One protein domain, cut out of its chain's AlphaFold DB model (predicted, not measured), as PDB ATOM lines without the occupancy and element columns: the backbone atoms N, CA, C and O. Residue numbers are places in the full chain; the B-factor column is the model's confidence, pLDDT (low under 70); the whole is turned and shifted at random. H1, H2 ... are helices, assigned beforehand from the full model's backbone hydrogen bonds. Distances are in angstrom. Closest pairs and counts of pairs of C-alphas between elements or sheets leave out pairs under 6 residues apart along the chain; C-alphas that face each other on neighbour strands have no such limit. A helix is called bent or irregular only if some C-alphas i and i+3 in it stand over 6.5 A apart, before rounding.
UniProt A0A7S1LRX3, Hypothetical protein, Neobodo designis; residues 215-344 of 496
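AT A GLANCE: This is residues 215 to 344 of the 496 residues of the protein "Hypothetical protein" of Neobodo designis (UniProt A0A7S1LRX3). Four helices, H1, H2, H3 and H5, stand side by side in an up-and-down bundle, each running against the one before it, and a helical hairpin of H6 and H7 packs on the H3 side at a steep tilt. H7 runs on past this body, and its residues 335 to 344 stick out as an arm; the short H4 sits at one end of H5. The printed part has 130 residues with seven named helices, H1 to H7 in that order, and no named strand: the class is all helix. It is compact, with a radius of gyration of the C-alphas of 15.7 A, though its outline is elongated, spanning 53 by 29 by 28 A.

IN THESE COORDINATES: Find C-alpha 215 at (-5.430, 16.632, -26.452); from there H1 runs through residues 215 to 231, 24.5 A long. H2, residues 240 to 256, covers 24.8 A and has a kink of 27 degrees near residue 248; it is neither bent nor irregular, but only just, with C-alphas 244 and 247 6.4 A apart. Next come H3, residues 263 to 276, 19.9 A, and H4, residues 279 to 283, 6.1 A. H5 begins at C-alpha 288, (-6.850, -5.513, -23.555), and runs 24.2 A to residue 304. H6 is residues 306 to 317, 15.6 A, and H7 is residues 322 to 344, 33.0 A, ending at (-27.822, -0.113, 5.016).

HOW THE PARTS SIT: Begin in the bundle with H1 and H2, a hairpin at a shallow tilt of 13 degrees; H2 touches H1 with residues 244 to 251 alone, closest at the C-alphas of Val 221 and Pro 247, 6.0 A. H1 touches H3 the same way at 9 degrees, a shallow tilt, closest at the C-alphas of Asp 215 and Ala 265, 5.5 A. H2 touches H5, closest at the C-alphas of Phe 248 and Ile 292, 6.9 A. H3 and H5 only just touch, with 3 pairs of C-alphas within 8 A. H4 touches H5 at its residues 289 to 290 alone, closest at the C-alphas of Pro 279 and Ile 290, 6.9 A. Look outward to H6, which touches H3 at a steep tilt of 57 degrees, closest at the C-alphas of Ile 267 and Thr 313, 6.5 A. H6 and H7 form a hairpin, closest at the C-alphas of Thr 313 and Phe 324, 6.0 A. Every O i to N i+4 pair is within hydrogen-bond range in H1, H3, H4, H5, H6 and H7; in H2 it is 10 of 13.

THE WHOLE: The two C-alphas farthest apart are those of Glu 235 and Ala 343, 54.2 A. The printed part has no cut, and no link is long. Look for low confidence, pLDDT under 70, at residues 232 to 244, 257 to 259 and 284 to 285.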
ATOM      1  N   ASP A 215      -4.446  17.060 -25.464       88.56
ATOM      2  CA  ASP A 215      -5.430  16.632 -26.452       88.56
ATOM      3  C   ASP A 215      -4.739  16.163 -27.739       88.56
ATOM      4  O   ASP A 215      -5.135  15.158 -28.321       88.56
ATOM      5  N   THR A 216      -3.630  16.812 -28.103       86.25
ATOM      6  CA  THR A 216      -2.729  16.404 -29.187       86.25
ATOM      7  C   THR A 216      -2.140  15.013 -28.959       86.25
ATOM      8  O   THR A 216      -2.216  14.176 -29.854       86.25
ATOM      9  N   ILE A 217      -1.590  14.735 -27.767       87.44
ATOM     10  CA  ILE A 217      -1.031  13.410 -27.435       87.44
ATOM     11  C   ILE A 217      -2.121  12.340 -27.546       87.44
ATOM     12  O   ILE A 217      -1.895  11.280 -28.124       87.44
ATOM     13  N   VAL A 218      -3.316  12.613 -27.013       88.38
ATOM     14  CA  VAL A 218      -4.444  11.678 -27.086       88.38
ATOM     15  C   VAL A 218      -4.862  11.431 -28.535       88.38
ATOM     16  O   VAL A 218      -5.010  10.271 -28.913       88.38
ATOM     17  N   THR A 219      -4.998  12.471 -29.361       86.31
ATOM     18  CA  THR A 219      -5.326  12.323 -30.786       86.31
ATOM     19  C   THR A 219      -4.266  11.502 -31.523       86.31
ATOM     20  O   THR A 219      -4.612  10.454 -32.063       86.31
ATOM     21  N   ALA A 220      -2.992  11.899 -31.463       85.31
ATOM     22  CA  ALA A 220      -1.886  11.225 -32.147       85.31
ATOM     23  C   ALA A 220      -1.742   9.746 -31.745       85.31
ATOM     24  O   ALA A 220      -1.605   8.861 -32.594       85.31
ATOM     25  N   VAL A 221      -1.822   9.437 -30.446       87.50
ATOM     26  CA  VAL A 221      -1.689   8.050 -29.975       87.50
ATOM     27  C   VAL A 221      -2.921   7.214 -30.353       87.50
ATOM     28  O   VAL A 221      -2.764   6.040 -30.687       87.50
ATOM     29  N   PHE A 222      -4.133   7.785 -30.393       88.12
ATOM     30  CA  PHE A 222      -5.304   7.070 -30.921       88.12
ATOM     31  C   PHE A 222      -5.283   6.912 -32.451       88.12
ATOM     32  O   PHE A 222      -5.734   5.873 -32.937       88.12
ATOM     33  N   SER A 223      -4.751   7.866 -33.222       86.38
ATOM     34  CA  SER A 223      -4.489   7.690 -34.662       86.38
ATOM     35  C   SER A 223      -3.578   6.494 -34.903       86.38
ATOM     36  O   SER A 223      -3.975   5.555 -35.592       86.38
ATOM     37  N   LEU A 224      -2.421   6.462 -34.239       82.25
ATOM     38  CA  LEU A 224      -1.468   5.363 -34.336       82.25
ATOM     39  C   LEU A 224      -2.065   4.019 -33.890       82.25
ATOM     40  O   LEU A 224      -1.849   3.005 -34.549       82.25
ATOM     41  N   VAL A 225      -2.845   3.989 -32.803       83.81
ATOM     42  CA  VAL A 225      -3.587   2.781 -32.391       83.81
ATOM     43  C   VAL A 225      -4.507   2.295 -33.512       83.81
ATOM     44  O   VAL A 225      -4.600   1.088 -33.734       83.81
ATOM     45  N   ASN A 226      -5.172   3.204 -34.236       85.75
ATOM     46  CA  ASN A 226      -6.000   2.816 -35.374       85.75
ATOM     47  C   ASN A 226      -5.168   2.231 -36.522       85.75
ATOM     48  O   ASN A 226      -5.606   1.256 -37.124       85.75
ATOM     49  N   GLU A 227      -4.001   2.803 -36.828       82.75
ATOM     50  CA  GLU A 227      -3.117   2.280 -37.876       82.75
ATOM     51  C   GLU A 227      -2.547   0.910 -37.524       82.75
ATOM     52  O   GLU A 227      -2.627  -0.011 -38.333       82.75
ATOM     53  N   LEU A 228      -2.010   0.742 -36.314       76.38
ATOM     54  CA  LEU A 228      -1.455  -0.533 -35.865       76.38
ATOM     55  C   LEU A 228      -2.535  -1.617 -35.881       76.38
ATOM     56  O   LEU A 228      -2.336  -2.660 -36.487       76.38
ATOM     57  N   GLN A 229      -3.733  -1.335 -35.361       79.00
ATOM     58  CA  GLN A 229      -4.844  -2.290 -35.412       79.00
ATOM     59  C   GLN A 229      -5.408  -2.510 -36.834       79.00
ATOM     60  O   GLN A 229      -6.054  -3.530 -37.067       79.00
ATOM     61  N   GLN A 230      -5.156  -1.610 -37.796       79.69
ATOM     62  CA  GLN A 230      -5.406  -1.846 -39.229       79.69
ATOM     63  C   GLN A 230      -4.326  -2.729 -39.875       79.69
ATOM     64  O   GLN A 230      -4.671  -3.567 -40.705       79.69
ATOM     65  N   ARG A 231      -3.052  -2.600 -39.483       73.06
ATOM     66  CA  ARG A 231      -1.948  -3.457 -39.959       73.06
ATOM     67  C   ARG A 231      -2.038  -4.866 -39.356       73.06
ATOM     68  O   ARG A 231      -2.047  -5.843 -40.100       73.06
ATOM     69  N   ASP A 232      -2.275  -4.974 -38.047       63.50
ATOM     70  CA  ASP A 232      -2.537  -6.238 -37.339       63.50
ATOM     71  C   ASP A 232      -3.772  -6.971 -37.903       63.50
ATOM     72  O   ASP A 232      -3.918  -8.189 -37.755       63.50
ATOM     73  N   LEU A 233      -4.738  -6.248 -38.490       53.34
ATOM     74  CA  LEU A 233      -5.909  -6.843 -39.151       53.34
ATOM     75  C   LEU A 233      -5.540  -7.626 -40.418       53.34
ATOM     76  O   LEU A 233      -6.321  -8.487 -40.821       53.34
ATOM     77  N   ILE A 234      -4.379  -7.335 -41.005       47.44
ATOM     78  CA  ILE A 234      -3.883  -7.918 -42.250       47.44
ATOM     79  C   ILE A 234      -2.859  -9.023 -41.939       47.44
ATOM     80  O   ILE A 234      -3.054 -10.146 -42.397       47.44
ATOM     81  N   GLU A 235      -1.835  -8.765 -41.108       48.44
ATOM     82  CA  GLU A 235      -0.705  -9.698 -40.927       48.44
ATOM     83  C   GLU A 235      -0.172  -9.879 -39.479       48.44
ATOM     84  O   GLU A 235       0.101  -8.931 -38.751       48.44
ATOM     85  N   CYS A 236       0.074 -11.157 -39.149       46.25
ATOM     86  CA  CYS A 236       1.173 -11.712 -38.334       46.25
ATOM     87  C   CYS A 236       1.287 -11.609 -36.783       46.25
ATOM     88  O   CYS A 236       1.459 -10.559 -36.172       46.25
ATOM     89  N   SER A 237       1.535 -12.809 -36.221       53.28
ATOM     90  CA  SER A 237       2.407 -13.139 -35.066       53.28
ATOM     91  C   SER A 237       1.976 -12.772 -33.633       53.28
ATOM     92  O   SER A 237       1.221 -11.846 -33.389       53.28
ATOM     93  N   THR A 238       2.545 -13.484 -32.653       54.44
ATOM     94  CA  THR A 238       2.430 -13.188 -31.207       54.44
ATOM     95  C   THR A 238       3.334 -12.039 -30.738       54.44
ATOM     96  O   THR A 238       3.332 -11.688 -29.556       54.44
ATOM     97  N   TYR A 239       4.132 -11.447 -31.634       53.66
ATOM     98  CA  TYR A 239       4.991 -10.310 -31.308       53.66
ATOM     99  C   TYR A 239       4.215  -8.985 -31.308       53.66
ATOM    100  O   TYR A 239       4.413  -8.156 -30.415       53.66
ATOM    101  N   THR A 240       3.275  -8.820 -32.246       59.03
ATOM    102  CA  THR A 240       2.447  -7.610 -32.391       59.03
ATOM    103  C   THR A 240       1.631  -7.307 -31.135       59.03
ATOM    104  O   THR A 240       1.567  -6.146 -30.739       59.03
ATOM    105  N   GLU A 241       1.124  -8.317 -30.413       62.50
ATOM    106  CA  GLU A 241       0.381  -8.124 -29.150       62.50
ATOM    107  C   GLU A 241       1.131  -7.241 -28.138       62.50
ATOM    108  O   GLU A 241       0.565  -6.303 -27.570       62.50
ATOM    109  N   LYS A 242       2.434  -7.495 -27.938       64.25
ATOM    110  CA  LYS A 242       3.267  -6.735 -26.988       64.25
ATOM    111  C   LYS A 242       3.531  -5.300 -27.446       64.25
ATOM    112  O   LYS A 242       3.858  -4.464 -26.600       64.25
ATOM    113  N   MET A 243       3.396  -5.016 -28.740       63.38
ATOM    114  CA  MET A 243       3.686  -3.710 -29.332       63.38
ATOM    115  C   MET A 243       2.434  -2.862 -29.543       63.38
ATOM    116  O   MET A 243       2.455  -1.686 -29.179       63.38
ATOM    117  N   ALA A 244       1.309  -3.461 -29.941       65.44
ATOM    118  CA  ALA A 244      -0.018  -2.850 -29.849       65.44
ATOM    119  C   ALA A 244      -0.317  -2.365 -28.413       65.44
ATOM    120  O   ALA A 244      -0.932  -1.321 -28.205       65.44
ATOM    121  N   ASP A 245       0.205  -3.070 -27.405       72.69
ATOM    122  CA  ASP A 245       0.140  -2.687 -25.994       72.69
ATOM    123  C   ASP A 245       0.942  -1.433 -25.596       72.69
ATOM    124  O   ASP A 245       0.764  -0.946 -24.473       72.69
ATOM    125  N   LEU A 246       1.892  -0.941 -26.401       75.88
ATOM    126  CA  LEU A 246       2.733   0.197 -25.999       75.88
ATOM    127  C   LEU A 246       2.024   1.558 -26.158       75.88
ATOM    128  O   LEU A 246       2.017   2.299 -25.173       75.88
ATOM    129  N   PRO A 247       1.347   1.880 -27.281       81.50
ATOM    130  CA  PRO A 247       0.493   3.068 -27.385       81.50
ATOM    131  C   PRO A 247      -0.543   3.158 -26.258       81.50
ATOM    132  O   PRO A 247      -0.681   4.193 -25.608       81.50
ATOM    133  N   PHE A 248      -1.203   2.044 -25.924       81.62
ATOM    134  CA  PHE A 248      -2.145   2.000 -24.805       81.62
ATOM    135  C   PHE A 248      -1.479   2.207 -23.432       81.62
ATOM    136  O   PHE A 248      -2.071   2.838 -22.555       81.62
ATOM    137  N   ARG A 249      -0.242   1.728 -23.227       81.44
ATOM    138  CA  ARG A 249       0.545   2.039 -22.018       81.44
ATOM    139  C   ARG A 249       0.910   3.521 -21.940       81.44
ATOM    140  O   ARG A 249       0.877   4.073 -20.842       81.44
ATOM    141  N   VAL A 250       1.197   4.165 -23.072       82.00
ATOM    142  CA  VAL A 250       1.409   5.616 -23.136       82.00
ATOM    143  C   VAL A 250       0.122   6.372 -22.817       82.00
ATOM    144  O   VAL A 250       0.185   7.273 -21.990       82.00
ATOM    145  N   LEU A 251      -1.046   5.967 -23.332       83.44
ATOM    146  CA  LEU A 251      -2.332   6.577 -22.951       83.44
ATOM    147  C   LEU A 251      -2.609   6.480 -21.440       83.44
ATOM    148  O   LEU A 251      -2.991   7.479 -20.837       83.44
ATOM    149  N   ILE A 252      -2.383   5.321 -20.807       82.81
ATOM    150  CA  ILE A 252      -2.563   5.163 -19.348       82.81
ATOM    151  C   ILE A 252      -1.568   6.035 -18.577       82.81
ATOM    152  O   ILE A 252      -1.963   6.770 -17.672       82.81
ATOM    153  N   ARG A 253      -0.275   5.970 -18.927       82.75
ATOM    154  CA  ARG A 253       0.771   6.777 -18.284       82.75
ATOM    155  C   ARG A 253       0.449   8.261 -18.412       82.75
ATOM    156  O   ARG A 253       0.496   8.969 -17.416       82.75
ATOM    157  N   PHE A 254       0.083   8.701 -19.612       80.25
ATOM    158  CA  PHE A 254      -0.272  10.078 -19.907       80.25
ATOM    159  C   PHE A 254      -1.486  10.542 -19.101       80.25
ATOM    160  O   PHE A 254      -1.422  11.580 -18.444       80.25
ATOM    161  N   ASN A 255      -2.553   9.738 -19.076       77.50
ATOM    162  CA  ASN A 255      -3.725  10.016 -18.257       77.50
ATOM    163  C   ASN A 255      -3.335  10.175 -16.779       77.50
ATOM    164  O   ASN A 255      -3.812  11.086 -16.108       77.50
ATOM    165  N   ASN A 256      -2.426   9.347 -16.265       78.56
ATOM    166  CA  ASN A 256      -1.987   9.387 -14.867       78.56
ATOM    167  C   ASN A 256      -1.035  10.547 -14.511       78.56
ATOM    168  O   ASN A 256      -0.774  10.744 -13.329       78.56
ATOM    169  N   LEU A 257      -0.549  11.350 -15.469       68.62
ATOM    170  CA  LEU A 257       0.321  12.516 -15.206       68.62
ATOM    171  C   LEU A 257      -0.438  13.771 -14.713       68.62
ATOM    172  O   LEU A 257       0.076  14.880 -14.839       68.62
ATOM    173  N   ASP A 258      -1.660  13.597 -14.202       66.12
ATOM    174  CA  ASP A 258      -2.589  14.633 -13.704       66.12
ATOM    175  C   ASP A 258      -2.809  15.827 -14.660       66.12
ATOM    176  O   ASP A 258      -3.109  16.956 -14.273       66.12
ATOM    177  N   ARG A 259      -2.649  15.573 -15.962       68.69
ATOM    178  CA  ARG A 259      -2.838  16.572 -17.015       68.69
ATOM    179  C   ARG A 259      -4.316  16.736 -17.330       68.69
ATOM    180  O   ARG A 259      -5.042  15.756 -17.495       68.69
ATOM    181  N   ALA A 260      -4.734  17.991 -17.473       75.75
ATOM    182  CA  ALA A 260      -6.086  18.381 -17.855       75.75
ATOM    183  C   ALA A 260      -6.355  18.145 -19.356       75.75
ATOM    184  O   ALA A 260      -6.626  19.079 -20.106       75.75
ATOM    185  N   THR A 261      -6.273  16.884 -19.788       85.44
ATOM    186  CA  THR A 261      -6.848  16.397 -21.048       85.44
ATOM    187  C   THR A 261      -8.323  16.772 -21.097       85.44
ATOM    188  O   THR A 261      -9.047  16.491 -20.136       85.44
ATOM    189  N   SER A 262      -8.803  17.376 -22.185       90.94
ATOM    190  CA  SER A 262     -10.230  17.667 -22.287       90.94
ATOM    191  C   SER A 262     -11.037  16.363 -22.377       90.94
ATOM    192  O   SER A 262     -10.625  15.413 -23.059       90.94
ATOM    193  N   PRO A 263     -12.208  16.278 -21.712       92.88
ATOM    194  CA  PRO A 263     -13.103  15.145 -21.914       92.88
ATOM    195  C   PRO A 263     -13.525  15.067 -23.387       92.88
ATOM    196  O   PRO A 263     -13.644  13.975 -23.928       92.88
ATOM    197  N   ASP A 264     -13.668  16.210 -24.060       94.88
ATOM    198  CA  ASP A 264     -14.012  16.332 -25.472       94.88
ATOM    199  C   ASP A 264     -13.044  15.591 -26.409       94.88
ATOM    200  O   ASP A 264     -13.488  14.793 -27.241       94.88
ATOM    201  N   ALA A 265     -11.731  15.811 -26.274       91.94
ATOM    202  CA  ALA A 265     -10.725  15.134 -27.091       91.94
ATOM    203  C   ALA A 265     -10.704  13.624 -26.819       91.94
ATOM    204  O   ALA A 265     -10.719  12.822 -27.756       91.94
ATOM    205  N   LEU A 266     -10.749  13.228 -25.542       93.00
ATOM    206  CA  LEU A 266     -10.730  11.822 -25.141       93.00
ATOM    207  C   LEU A 266     -11.994  11.068 -25.594       93.00
ATOM    208  O   LEU A 266     -11.891   9.953 -26.103       93.00
ATOM    209  N   ILE A 267     -13.175  11.689 -25.497       95.31
ATOM    210  CA  ILE A 267     -14.446  11.145 -26.000       95.31
ATOM    211  C   ILE A 267     -14.401  10.982 -27.520       95.31
ATOM    212  O   ILE A 267     -14.743   9.908 -28.016       95.31
ATOM    213  N   ARG A 268     -13.952  11.999 -28.273       95.19
ATOM    214  CA  ARG A 268     -13.834  11.920 -29.743       95.19
ATOM    215  C   ARG A 268     -12.873  10.811 -30.174       95.19
ATOM    216  O   ARG A 268     -13.217  10.021 -31.053       95.19
ATOM    217  N   ALA A 269     -11.705  10.721 -29.537       93.38
ATOM    218  CA  ALA A 269     -10.681   9.732 -29.859       93.38
ATOM    219  C   ALA A 269     -11.143   8.295 -29.548       93.38
ATOM    220  O   ALA A 269     -11.075   7.420 -30.415       93.38
ATOM    221  N   ILE A 270     -11.715   8.065 -28.358       94.69
ATOM    222  CA  ILE A 270     -12.284   6.765 -27.973       94.69
ATOM    223  C   ILE A 270     -13.471   6.390 -28.869       94.69
ATOM    224  O   ILE A 270     -13.582   5.234 -29.277       94.69
ATOM    225  N   HIS A 271     -14.348   7.338 -29.210       95.44
ATOM    226  CA  HIS A 271     -15.470   7.088 -30.115       95.44
ATOM    227  C   HIS A 271     -14.987   6.687 -31.516       95.44
ATOM    228  O   HIS A 271     -15.436   5.674 -32.047       95.44
ATOM    229  N   GLY A 272     -14.033   7.429 -32.092       94.25
ATOM    230  CA  GLY A 272     -13.443   7.113 -33.395       94.25
ATOM    231  C   GLY A 272     -12.760   5.742 -33.424       94.25
ATOM    232  O   GLY A 272     -12.930   4.993 -34.389       94.25
ATOM    233  N   PHE A 273     -12.061   5.377 -32.344       92.94
ATOM    234  CA  PHE A 273     -11.488   4.042 -32.170       92.94
ATOM    235  C   PHE A 273     -12.571   2.954 -32.096       92.94
ATOM    236  O   PHE A 273     -12.552   2.024 -32.896       92.94
ATOM    237  N   LEU A 274     -13.559   3.077 -31.201       93.62
ATOM    238  CA  LEU A 274     -14.621   2.072 -31.042       93.62
ATOM    239  C   LEU A 274     -15.548   1.952 -32.264       93.62
ATOM    240  O   LEU A 274     -16.158   0.902 -32.459       93.62
ATOM    241  N   PHE A 275     -15.653   2.997 -33.089       93.44
ATOM    242  CA  PHE A 275     -16.377   2.966 -34.361       93.44
ATOM    243  C   PHE A 275     -15.630   2.139 -35.421       93.44
ATOM    244  O   PHE A 275     -16.231   1.284 -36.072       93.44
ATOM    245  N   LYS A 276     -14.309   2.333 -35.561       90.69
ATOM    246  CA  LYS A 276     -13.450   1.513 -36.440       90.69
ATOM    247  C   LYS A 276     -13.326   0.065 -35.928       90.69
ATOM    248  O   LYS A 276     -13.364  -0.886 -36.714       90.69
ATOM    249  N   PHE A 277     -13.220  -0.097 -34.610       88.88
ATOM    250  CA  PHE A 277     -12.959  -1.355 -33.908       88.88
ATOM    251  C   PHE A 277     -14.061  -1.658 -32.879       88.88
ATOM    252  O   PHE A 277     -13.852  -1.510 -31.671       88.88
ATOM    253  N   PRO A 278     -15.251  -2.106 -33.326       88.75
ATOM    254  CA  PRO A 278     -16.331  -2.462 -32.415       88.75
ATOM    255  C   PRO A 278     -15.897  -3.582 -31.450       88.75
ATOM    256  O   PRO A 278     -15.182  -4.504 -31.860       88.75
ATOM    257  N   PRO A 279     -16.368  -3.577 -30.184       87.38
ATOM    258  CA  PRO A 279     -15.963  -4.546 -29.164       87.38
ATOM    259  C   PRO A 279     -16.072  -6.018 -29.578       87.38
ATOM    260  O   PRO A 279     -15.285  -6.831 -29.104       87.38
ATOM    261  N   SER A 280     -17.007  -6.380 -30.460       86.25
ATOM    262  CA  SER A 280     -17.146  -7.742 -30.996       86.25
ATOM    263  C   SER A 280     -15.924  -8.211 -31.796       86.25
ATOM    264  O   SER A 280     -15.554  -9.376 -31.692       86.25
ATOM    265  N   ARG A 281     -15.261  -7.317 -32.544       82.56
ATOM    266  CA  ARG A 281     -14.004  -7.618 -33.254       82.56
ATOM    267  C   ARG A 281     -12.809  -7.659 -32.304       82.56
ATOM    268  O   ARG A 281     -11.937  -8.504 -32.466       82.56
ATOM    269  N   LEU A 282     -12.783  -6.773 -31.307       81.06
ATOM    270  CA  LEU A 282     -11.680  -6.684 -30.346       81.06
ATOM    271  C   LEU A 282     -11.617  -7.908 -29.409       81.06
ATOM    272  O   LEU A 282     -10.557  -8.516 -29.308       81.06
ATOM    273  N   HIS A 283     -12.735  -8.342 -28.800       76.00
ATOM    274  CA  HIS A 283     -12.742  -9.529 -27.916       76.00
ATOM    275  C   HIS A 283     -12.282 -10.817 -28.626       76.00
ATOM    276  O   HIS A 283     -11.756 -11.706 -27.965       76.00
ATOM    277  N   ALA A 284     -12.460 -10.924 -29.950       69.62
ATOM    278  CA  ALA A 284     -12.013 -12.074 -30.742       69.62
ATOM    279  C   ALA A 284     -10.482 -12.151 -30.919       69.62
ATOM    280  O   ALA A 284      -9.980 -13.137 -31.454       69.62
ATOM    281  N   ARG A 285      -9.748 -11.114 -30.493       68.44
ATOM    282  CA  ARG A 285      -8.282 -11.042 -30.508       68.44
ATOM    283  C   ARG A 285      -7.743 -10.851 -29.095       68.44
ATOM    284  O   ARG A 285      -7.140 -11.760 -28.542       68.44
ATOM    285  N   THR A 286      -8.007  -9.697 -28.478       75.56
ATOM    286  CA  THR A 286      -7.593  -9.405 -27.099       75.56
ATOM    287  C   THR A 286      -8.626  -8.535 -26.375       75.56
ATOM    288  O   THR A 286      -9.127  -7.539 -26.894       75.56
ATOM    289  N   GLU A 287      -8.917  -8.837 -25.104       82.00
ATOM    290  CA  GLU A 287      -9.731  -7.937 -24.264       82.00
ATOM    291  C   GLU A 287      -9.026  -6.605 -23.947       82.00
ATOM    292  O   GLU A 287      -9.645  -5.671 -23.425       82.00
ATOM    293  N   ARG A 288      -7.709  -6.528 -24.165       82.56
ATOM    294  CA  ARG A 288      -6.850  -5.513 -23.555       82.56
ATOM    295  C   ARG A 288      -7.122  -4.086 -24.054       82.56
ATOM    296  O   ARG A 288      -7.314  -3.238 -23.182       82.56
ATOM    297  N   PRO A 289      -7.280  -3.804 -25.363       84.75
ATOM    298  CA  PRO A 289      -7.723  -2.492 -25.842       84.75
ATOM    299  C   PRO A 289      -9.029  -2.029 -25.182       84.75
ATOM    300  O   PRO A 289      -9.134  -0.896 -24.719       84.75
ATOM    301  N   ILE A 290     -10.008  -2.932 -25.040       88.94
ATOM    302  CA  ILE A 290     -11.305  -2.637 -24.411       88.94
ATOM    303  C   ILE A 290     -11.131  -2.330 -22.921       88.94
ATOM    304  O   ILE A 290     -11.751  -1.404 -22.401       88.94
ATOM    305  N   ARG A 291     -10.297  -3.101 -22.215       89.75
ATOM    306  CA  ARG A 291      -9.998  -2.892 -20.791       89.75
ATOM    307  C   ARG A 291      -9.358  -1.524 -20.547       89.75
ATOM    308  O   ARG A 291      -9.683  -0.876 -19.558       89.75
ATOM    309  N   ILE A 292      -8.508  -1.071 -21.466       88.69
ATOM    310  CA  ILE A 292      -7.807   0.211 -21.361       88.69
ATOM    311  C   ILE A 292      -8.722   1.380 -21.748       88.69
ATOM    312  O   ILE A 292      -8.768   2.368 -21.022       88.69
ATOM    313  N   VAL A 293      -9.550   1.239 -22.788       91.81
ATOM    314  CA  VAL A 293     -10.629   2.201 -23.088       91.81
ATOM    315  C   VAL A 293     -11.577   2.371 -21.895       91.81
ATOM    316  O   VAL A 293     -11.909   3.498 -21.536       91.81
ATOM    317  N   LYS A 294     -11.971   1.274 -21.233       92.88
ATOM    318  CA  LYS A 294     -12.771   1.331 -20.001       92.88
ATOM    319  C   LYS A 294     -12.045   2.096 -18.894       92.88
ATOM    320  O   LYS A 294     -12.643   2.993 -18.320       92.88
ATOM    321  N   GLN A 295     -10.764   1.805 -18.644       92.44
ATOM    322  CA  GLN A 295      -9.971   2.528 -17.645       92.44
ATOM    323  C   GLN A 295      -9.946   4.041 -17.914       92.44
ATOM    324  O   GLN A 295     -10.282   4.817 -17.027       92.44
ATOM    325  N   LEU A 296      -9.663   4.459 -19.153       91.62
ATOM    326  CA  LEU A 296      -9.653   5.875 -19.540       91.62
ATOM    327  C   LEU A 296     -11.019   6.552 -19.309       91.62
ATOM    328  O   LEU A 296     -11.068   7.669 -18.799       91.62
ATOM    329  N   LEU A 297     -12.130   5.872 -19.620       93.75
ATOM    330  CA  LEU A 297     -13.481   6.386 -19.348       93.75
ATOM    331  C   LEU A 297     -13.813   6.424 -17.845       93.75
ATOM    332  O   LEU A 297     -14.496   7.351 -17.407       93.75
ATOM    333  N   ASN A 298     -13.315   5.472 -17.049       93.25
ATOM    334  CA  ASN A 298     -13.454   5.467 -15.588       93.25
ATOM    335  C   ASN A 298     -12.723   6.660 -14.963       93.25
ATOM    336  O   ASN A 298     -13.300   7.385 -14.155       93.25
ATOM    337  N   ASP A 299     -11.472   6.879 -15.366       91.00
ATOM    338  CA  ASP A 299     -10.614   7.946 -14.854       91.00
ATOM    339  C   ASP A 299     -11.153   9.328 -15.257       91.00
ATOM    340  O   ASP A 299     -11.244  10.233 -14.428       91.00
ATOM    341  N   MET A 300     -11.585   9.479 -16.515       92.06
ATOM    342  CA  MET A 300     -12.252  10.687 -17.012       92.06
ATOM    343  C   MET A 300     -13.526  10.989 -16.210       92.06
ATOM    344  O   MET A 300     -13.741  12.125 -15.788       92.06
ATOM    345  N   ARG A 301     -14.355   9.967 -15.944       93.25
ATOM    346  CA  ARG A 301     -15.559  10.081 -15.108       93.25
ATOM    347  C   ARG A 301     -15.233  10.506 -13.677       93.25
ATOM    348  O   ARG A 301     -15.918  11.377 -13.150       93.25
ATOM    349  N   ALA A 302     -14.188   9.939 -13.074       92.12
ATOM    350  CA  ALA A 302     -13.759  10.274 -11.718       92.12
ATOM    351  C   ALA A 302     -13.264  11.727 -11.587       92.12
ATOM    352  O   ALA A 302     -13.493  12.353 -10.556       92.12
ATOM    353  N   ARG A 303     -12.626  12.278 -12.630       90.56
ATOM    354  CA  ARG A 303     -12.084  13.652 -12.636       90.56
ATOM    355  C   ARG A 303     -13.115  14.724 -12.972       90.56
ATOM    356  O   ARG A 303     -13.120  15.783 -12.354       90.56
ATOM    357  N   PHE A 304     -13.967  14.475 -13.967       91.44
ATOM    358  CA  PHE A 304     -14.881  15.492 -14.503       91.44
ATOM    359  C   PHE A 304     -16.335  15.342 -14.033       91.44
ATOM    360  O   PHE A 304     -17.123  16.267 -14.230       91.44
ATOM    361  N   GLY A 305     -16.681  14.219 -13.394       93.44
ATOM    362  CA  GLY A 305     -18.040  13.857 -12.991       93.44
ATOM    363  C   GLY A 305     -18.833  13.229 -14.141       93.44
ATOM    364  O   GLY A 305     -18.875  13.764 -15.251       93.44
ATOM    365  N   GLY A 306     -19.490  12.092 -13.901       93.94
ATOM    366  CA  GLY A 306     -20.134  11.328 -14.973       93.94
ATOM    367  C   GLY A 306     -21.302  12.039 -15.648       93.94
ATOM    368  O   GLY A 306     -21.392  11.989 -16.871       93.94
ATOM    369  N   ALA A 307     -22.103  12.808 -14.907       94.69
ATOM    370  CA  ALA A 307     -23.115  13.698 -15.485       94.69
ATOM    371  C   ALA A 307     -22.533  14.696 -16.515       94.69
ATOM    372  O   ALA A 307     -23.131  14.910 -17.571       94.69
ATOM    373  N   ARG A 308     -21.338  15.256 -16.262       95.06
ATOM    374  CA  ARG A 308     -20.640  16.133 -17.221       95.06
ATOM    375  C   ARG A 308     -20.124  15.334 -18.414       95.06
ATOM    376  O   ARG A 308     -20.359  15.734 -19.549       95.06
ATOM    377  N   CYS A 309     -19.475  14.193 -18.175       95.62
ATOM    378  CA  CYS A 309     -18.990  13.316 -19.244       95.62
ATOM    379  C   CYS A 309     -20.124  12.840 -20.167       95.62
ATOM    380  O   CYS A 309     -19.930  12.772 -21.379       95.62
ATOM    381  N   LEU A 310     -21.311  12.552 -19.623       97.06
ATOM    382  CA  LEU A 310     -22.510  12.202 -20.386       97.06
ATOM    383  C   LEU A 310     -23.002  13.367 -21.246       97.06
ATOM    384  O   LEU A 310     -23.205  13.171 -22.442       97.06
ATOM    385  N   ALA A 311     -23.127  14.570 -20.678       97.62
ATOM    386  CA  ALA A 311     -23.533  15.763 -21.422       97.62
ATOM    387  C   ALA A 311     -22.547  16.105 -22.558       97.62
ATOM    388  O   ALA A 311     -22.970  16.337 -23.690       97.62
ATOM    389  N   THR A 312     -21.234  16.053 -22.295       97.19
ATOM    390  CA  THR A 312     -20.193  16.209 -23.328       97.19
ATOM    391  C   THR A 312     -20.285  15.106 -24.389       97.19
ATOM    392  O   THR A 312     -20.206  15.394 -25.580       97.19
ATOM    393  N   THR A 313     -20.505  13.846 -23.999       97.44
ATOM    394  CA  THR A 313     -20.637  12.739 -24.964       97.44
ATOM    395  C   THR A 313     -21.866  12.913 -25.855       97.44
ATOM    396  O   THR A 313     -21.767  12.751 -27.068       97.44
ATOM    397  N   GLU A 314     -23.004  13.309 -25.285       97.75
ATOM    398  CA  GLU A 314     -24.220  13.596 -26.045       97.75
ATOM    399  C   GLU A 314     -24.023  14.745 -27.039       97.75
ATOM    400  O   GLU A 314     -24.387  14.604 -28.205       97.75
ATOM    401  N   ALA A 315     -23.398  15.844 -26.608       97.88
ATOM    402  CA  ALA A 315     -23.152  17.008 -27.455       97.88
ATOM    403  C   ALA A 315     -22.175  16.732 -28.616       97.88
ATOM    404  O   ALA A 315     -22.281  17.362 -29.666       97.88
ATOM    405  N   LEU A 316     -21.225  15.805 -28.441       97.06
ATOM    406  CA  LEU A 316     -20.179  15.520 -29.432       97.06
ATOM    407  C   LEU A 316     -20.495  14.351 -30.369       97.06
ATOM    408  O   LEU A 316     -20.112  14.386 -31.535       97.06
ATOM    409  N   VAL A 317     -21.118  13.291 -29.849       96.88
ATOM    410  CA  VAL A 317     -21.310  12.006 -30.550       96.88
ATOM    411  C   VAL A 317     -22.705  11.396 -30.314       96.88
ATOM    412  O   VAL A 317     -22.968  10.249 -30.686       96.88
ATOM    413  N   GLY A 318     -23.632  12.159 -29.723       96.38
ATOM    414  CA  GLY A 318     -25.016  11.752 -29.470       96.38
ATOM    415  C   GLY A 318     -25.181  10.735 -28.334       96.38
ATOM    416  O   GLY A 318     -24.234  10.370 -27.639       96.38
ATOM    417  N   ARG A 319     -26.414  10.244 -28.150       96.00
ATOM    418  CA  ARG A 319     -26.731   9.168 -27.183       96.00
ATOM    419  C   ARG A 319     -26.513   7.756 -27.740       96.00
ATOM    420  O   ARG A 319     -26.312   6.810 -26.985       96.00
ATOM    421  N   ASN A 320     -26.560   7.596 -29.064       94.25
ATOM    422  CA  ASN A 320     -26.610   6.294 -29.740       94.25
ATOM    423  C   ASN A 320     -25.212   5.720 -30.045       94.25
ATOM    424  O   ASN A 320     -24.961   5.243 -31.148       94.25
ATOM    425  N   ASN A 321     -24.294   5.768 -29.076       94.88
ATOM    426  CA  ASN A 321     -22.940   5.233 -29.220       94.88
ATOM    427  C   ASN A 321     -22.463   4.482 -27.961       94.88
ATOM    428  O   ASN A 321     -23.042   4.575 -26.876       94.88
ATOM    429  N   LEU A 322     -21.372   3.730 -28.123       94.19
ATOM    430  CA  LEU A 322     -20.813   2.852 -27.091       94.19
ATOM    431  C   LEU A 322     -20.210   3.602 -25.893       94.19
ATOM    432  O   LEU A 322     -20.189   3.052 -24.793       94.19
ATOM    433  N   VAL A 323     -19.734   4.837 -26.084       96.62
ATOM    434  CA  VAL A 323     -19.146   5.661 -25.013       96.62
ATOM    435  C   VAL A 323     -20.248   6.163 -24.085       96.62
ATOM    436  O   VAL A 323     -20.158   5.965 -22.874       96.62
ATOM    437  N   PHE A 324     -21.328   6.712 -24.651       97.50
ATOM    438  CA  PHE A 324     -22.491   7.177 -23.895       97.50
ATOM    439  C   PHE A 324     -23.119   6.030 -23.096       97.50
ATOM    440  O   PHE A 324     -23.278   6.136 -21.883       97.50
ATOM    441  N   GLY A 325     -23.387   4.892 -23.749       96.00
ATOM    442  CA  GLY A 325     -23.969   3.719 -23.090       96.00
ATOM    443  C   GLY A 325     -23.088   3.119 -21.983       96.00
ATOM    444  O   GLY A 325     -23.615   2.609 -20.996       96.00
ATOM    445  N   TYR A 326     -21.755   3.197 -22.104       96.00
ATOM    446  CA  TYR A 326     -20.845   2.762 -21.040       96.00
ATOM    447  C   TYR A 326     -20.830   3.740 -19.856       96.00
ATOM    448  O   TYR A 326     -20.953   3.305 -18.711       96.00
ATOM    449  N   LEU A 327     -20.733   5.048 -20.118       96.44
ATOM    450  CA  LEU A 327     -20.783   6.082 -19.079       96.44
ATOM    451  C   LEU A 327     -22.121   6.063 -18.324       96.44
ATOM    452  O   LEU A 327     -22.119   6.145 -17.098       96.44
ATOM    453  N   GLN A 328     -23.243   5.886 -19.030       97.31
ATOM    454  CA  GLN A 328     -24.581   5.828 -18.433       97.31
ATOM    455  C   GLN A 328     -24.698   4.638 -17.474       97.31
ATOM    456  O   GLN A 328     -25.052   4.812 -16.312       97.31
ATOM    457  N   MET A 329     -24.325   3.443 -17.938       96.44
ATOM    458  CA  MET A 329     -24.358   2.213 -17.145       96.44
ATOM    459  C   MET A 329     -23.472   2.296 -15.887       96.44
ATOM    460  O   MET A 329     -23.812   1.713 -14.859       96.44
ATOM    461  N   MET A 330     -22.375   3.061 -15.928       95.31
ATOM    462  CA  MET A 330     -21.554   3.327 -14.741       95.31
ATOM    463  C   MET A 330     -22.185   4.312 -13.751       95.31
ATOM    464  O   MET A 330     -22.092   4.086 -12.545       95.31
ATOM    465  N   GLU A 331     -22.825   5.385 -14.225       94.88
ATOM    466  CA  GLU A 331     -23.555   6.308 -13.345       94.88
ATOM    467  C   GLU A 331     -24.746   5.606 -12.682       94.88
ATOM    468  O   GLU A 331     -24.944   5.745 -11.477       94.88
ATOM    469  N   GLU A 332     -25.486   4.785 -13.430       95.19
ATOM    470  CA  GLU A 332     -26.578   3.958 -12.904       95.19
ATOM    471  C   GLU A 332     -26.084   2.979 -11.826       95.19
ATOM    472  O   GLU A 332     -26.709   2.864 -10.771       95.19
ATOM    473  N   GLN A 333     -24.937   2.318 -12.034       93.88
ATOM    474  CA  GLN A 333     -24.321   1.456 -11.014       93.88
ATOM    475  C   GLN A 333     -23.882   2.234  -9.769       93.88
ATOM    476  O   GLN A 333     -24.119   1.774  -8.653       93.88
ATOM    477  N   GLN A 334     -23.283   3.417  -9.931       91.81
ATOM    478  CA  GLN A 334     -22.862   4.236  -8.794       91.81
ATOM    479  C   GLN A 334     -24.059   4.757  -7.985       91.81
ATOM    480  O   GLN A 334     -24.017   4.734  -6.757       91.81
ATOM    481  N   GLN A 335     -25.145   5.161  -8.649       92.56
ATOM    482  CA  GLN A 335     -26.387   5.563  -7.983       92.56
ATOM    483  C   GLN A 335     -27.031   4.387  -7.233       92.56
ATOM    484  O   GLN A 335     -27.443   4.550  -6.086       92.56
ATOM    485  N   GLN A 336     -27.066   3.190  -7.831       93.88
ATOM    486  CA  GLN A 336     -27.559   1.977  -7.164       93.88
ATOM    487  C   GLN A 336     -26.712   1.608  -5.938       93.88
ATOM    488  O   GLN A 336     -27.272   1.280  -4.893       93.88
ATOM    489  N   GLN A 337     -25.382   1.705  -6.028       93.50
ATOM    490  CA  GLN A 337     -24.492   1.454  -4.892       93.50
ATOM    491  C   GLN A 337     -24.723   2.472  -3.761       93.50
ATOM    492  O   GLN A 337     -24.920   2.073  -2.617       93.50
ATOM    493  N   GLN A 338     -24.798   3.770  -4.075       92.31
ATOM    494  CA  GLN A 338     -25.075   4.821  -3.085       92.31
ATOM    495  C   GLN A 338     -26.443   4.640  -2.404       92.31
ATOM    496  O   GLN A 338     -26.564   4.850  -1.197       92.31
ATOM    497  N   GLN A 339     -27.470   4.201  -3.141       92.88
ATOM    498  CA  GLN A 339     -28.782   3.872  -2.572       92.88
ATOM    499  C   GLN A 339     -28.722   2.654  -1.634       92.88
ATOM    500  O   GLN A 339     -29.347   2.674  -0.574       92.88
ATOM    501  N   GLN A 340     -27.949   1.617  -1.979       93.62
ATOM    502  CA  GLN A 340     -27.748   0.443  -1.120       93.62
ATOM    503  C   GLN A 340     -26.979   0.795   0.162       93.62
ATOM    504  O   GLN A 340     -27.385   0.384   1.248       93.62
ATOM    505  N   GLU A 341     -25.918   1.598   0.060       93.44
ATOM    506  CA  GLU A 341     -25.137   2.073   1.208       93.44
ATOM    507  C   GLU A 341     -25.987   2.954   2.141       93.44
ATOM    508  O   GLU A 341     -25.989   2.743   3.357       93.44
ATOM    509  N   ALA A 342     -26.787   3.876   1.592       93.00
ATOM    510  CA  ALA A 342     -27.719   4.693   2.371       93.00
ATOM    511  C   ALA A 342     -28.804   3.848   3.069       93.00
ATOM    512  O   ALA A 342     -29.088   4.059   4.250       93.00
ATOM    513  N   ALA A 343     -29.375   2.854   2.379       92.94
ATOM    514  CA  ALA A 343     -30.363   1.944   2.961       92.94
ATOM    515  C   ALA A 343     -29.769   1.090   4.098       92.94
ATOM    516  O   ALA A 343     -30.408   0.924   5.139       92.94
ATOM    517  N   GLN A 344     -28.530   0.606   3.951       91.12
ATOM    518  CA  GLN A 344     -27.822  -0.113   5.016       91.12
ATOM    519  C   GLN A 344     -27.549   0.780   6.236       91.12
ATOM    520  O   GLN A 344     -27.765   0.345   7.367       91.12
TER     521      GLN A 344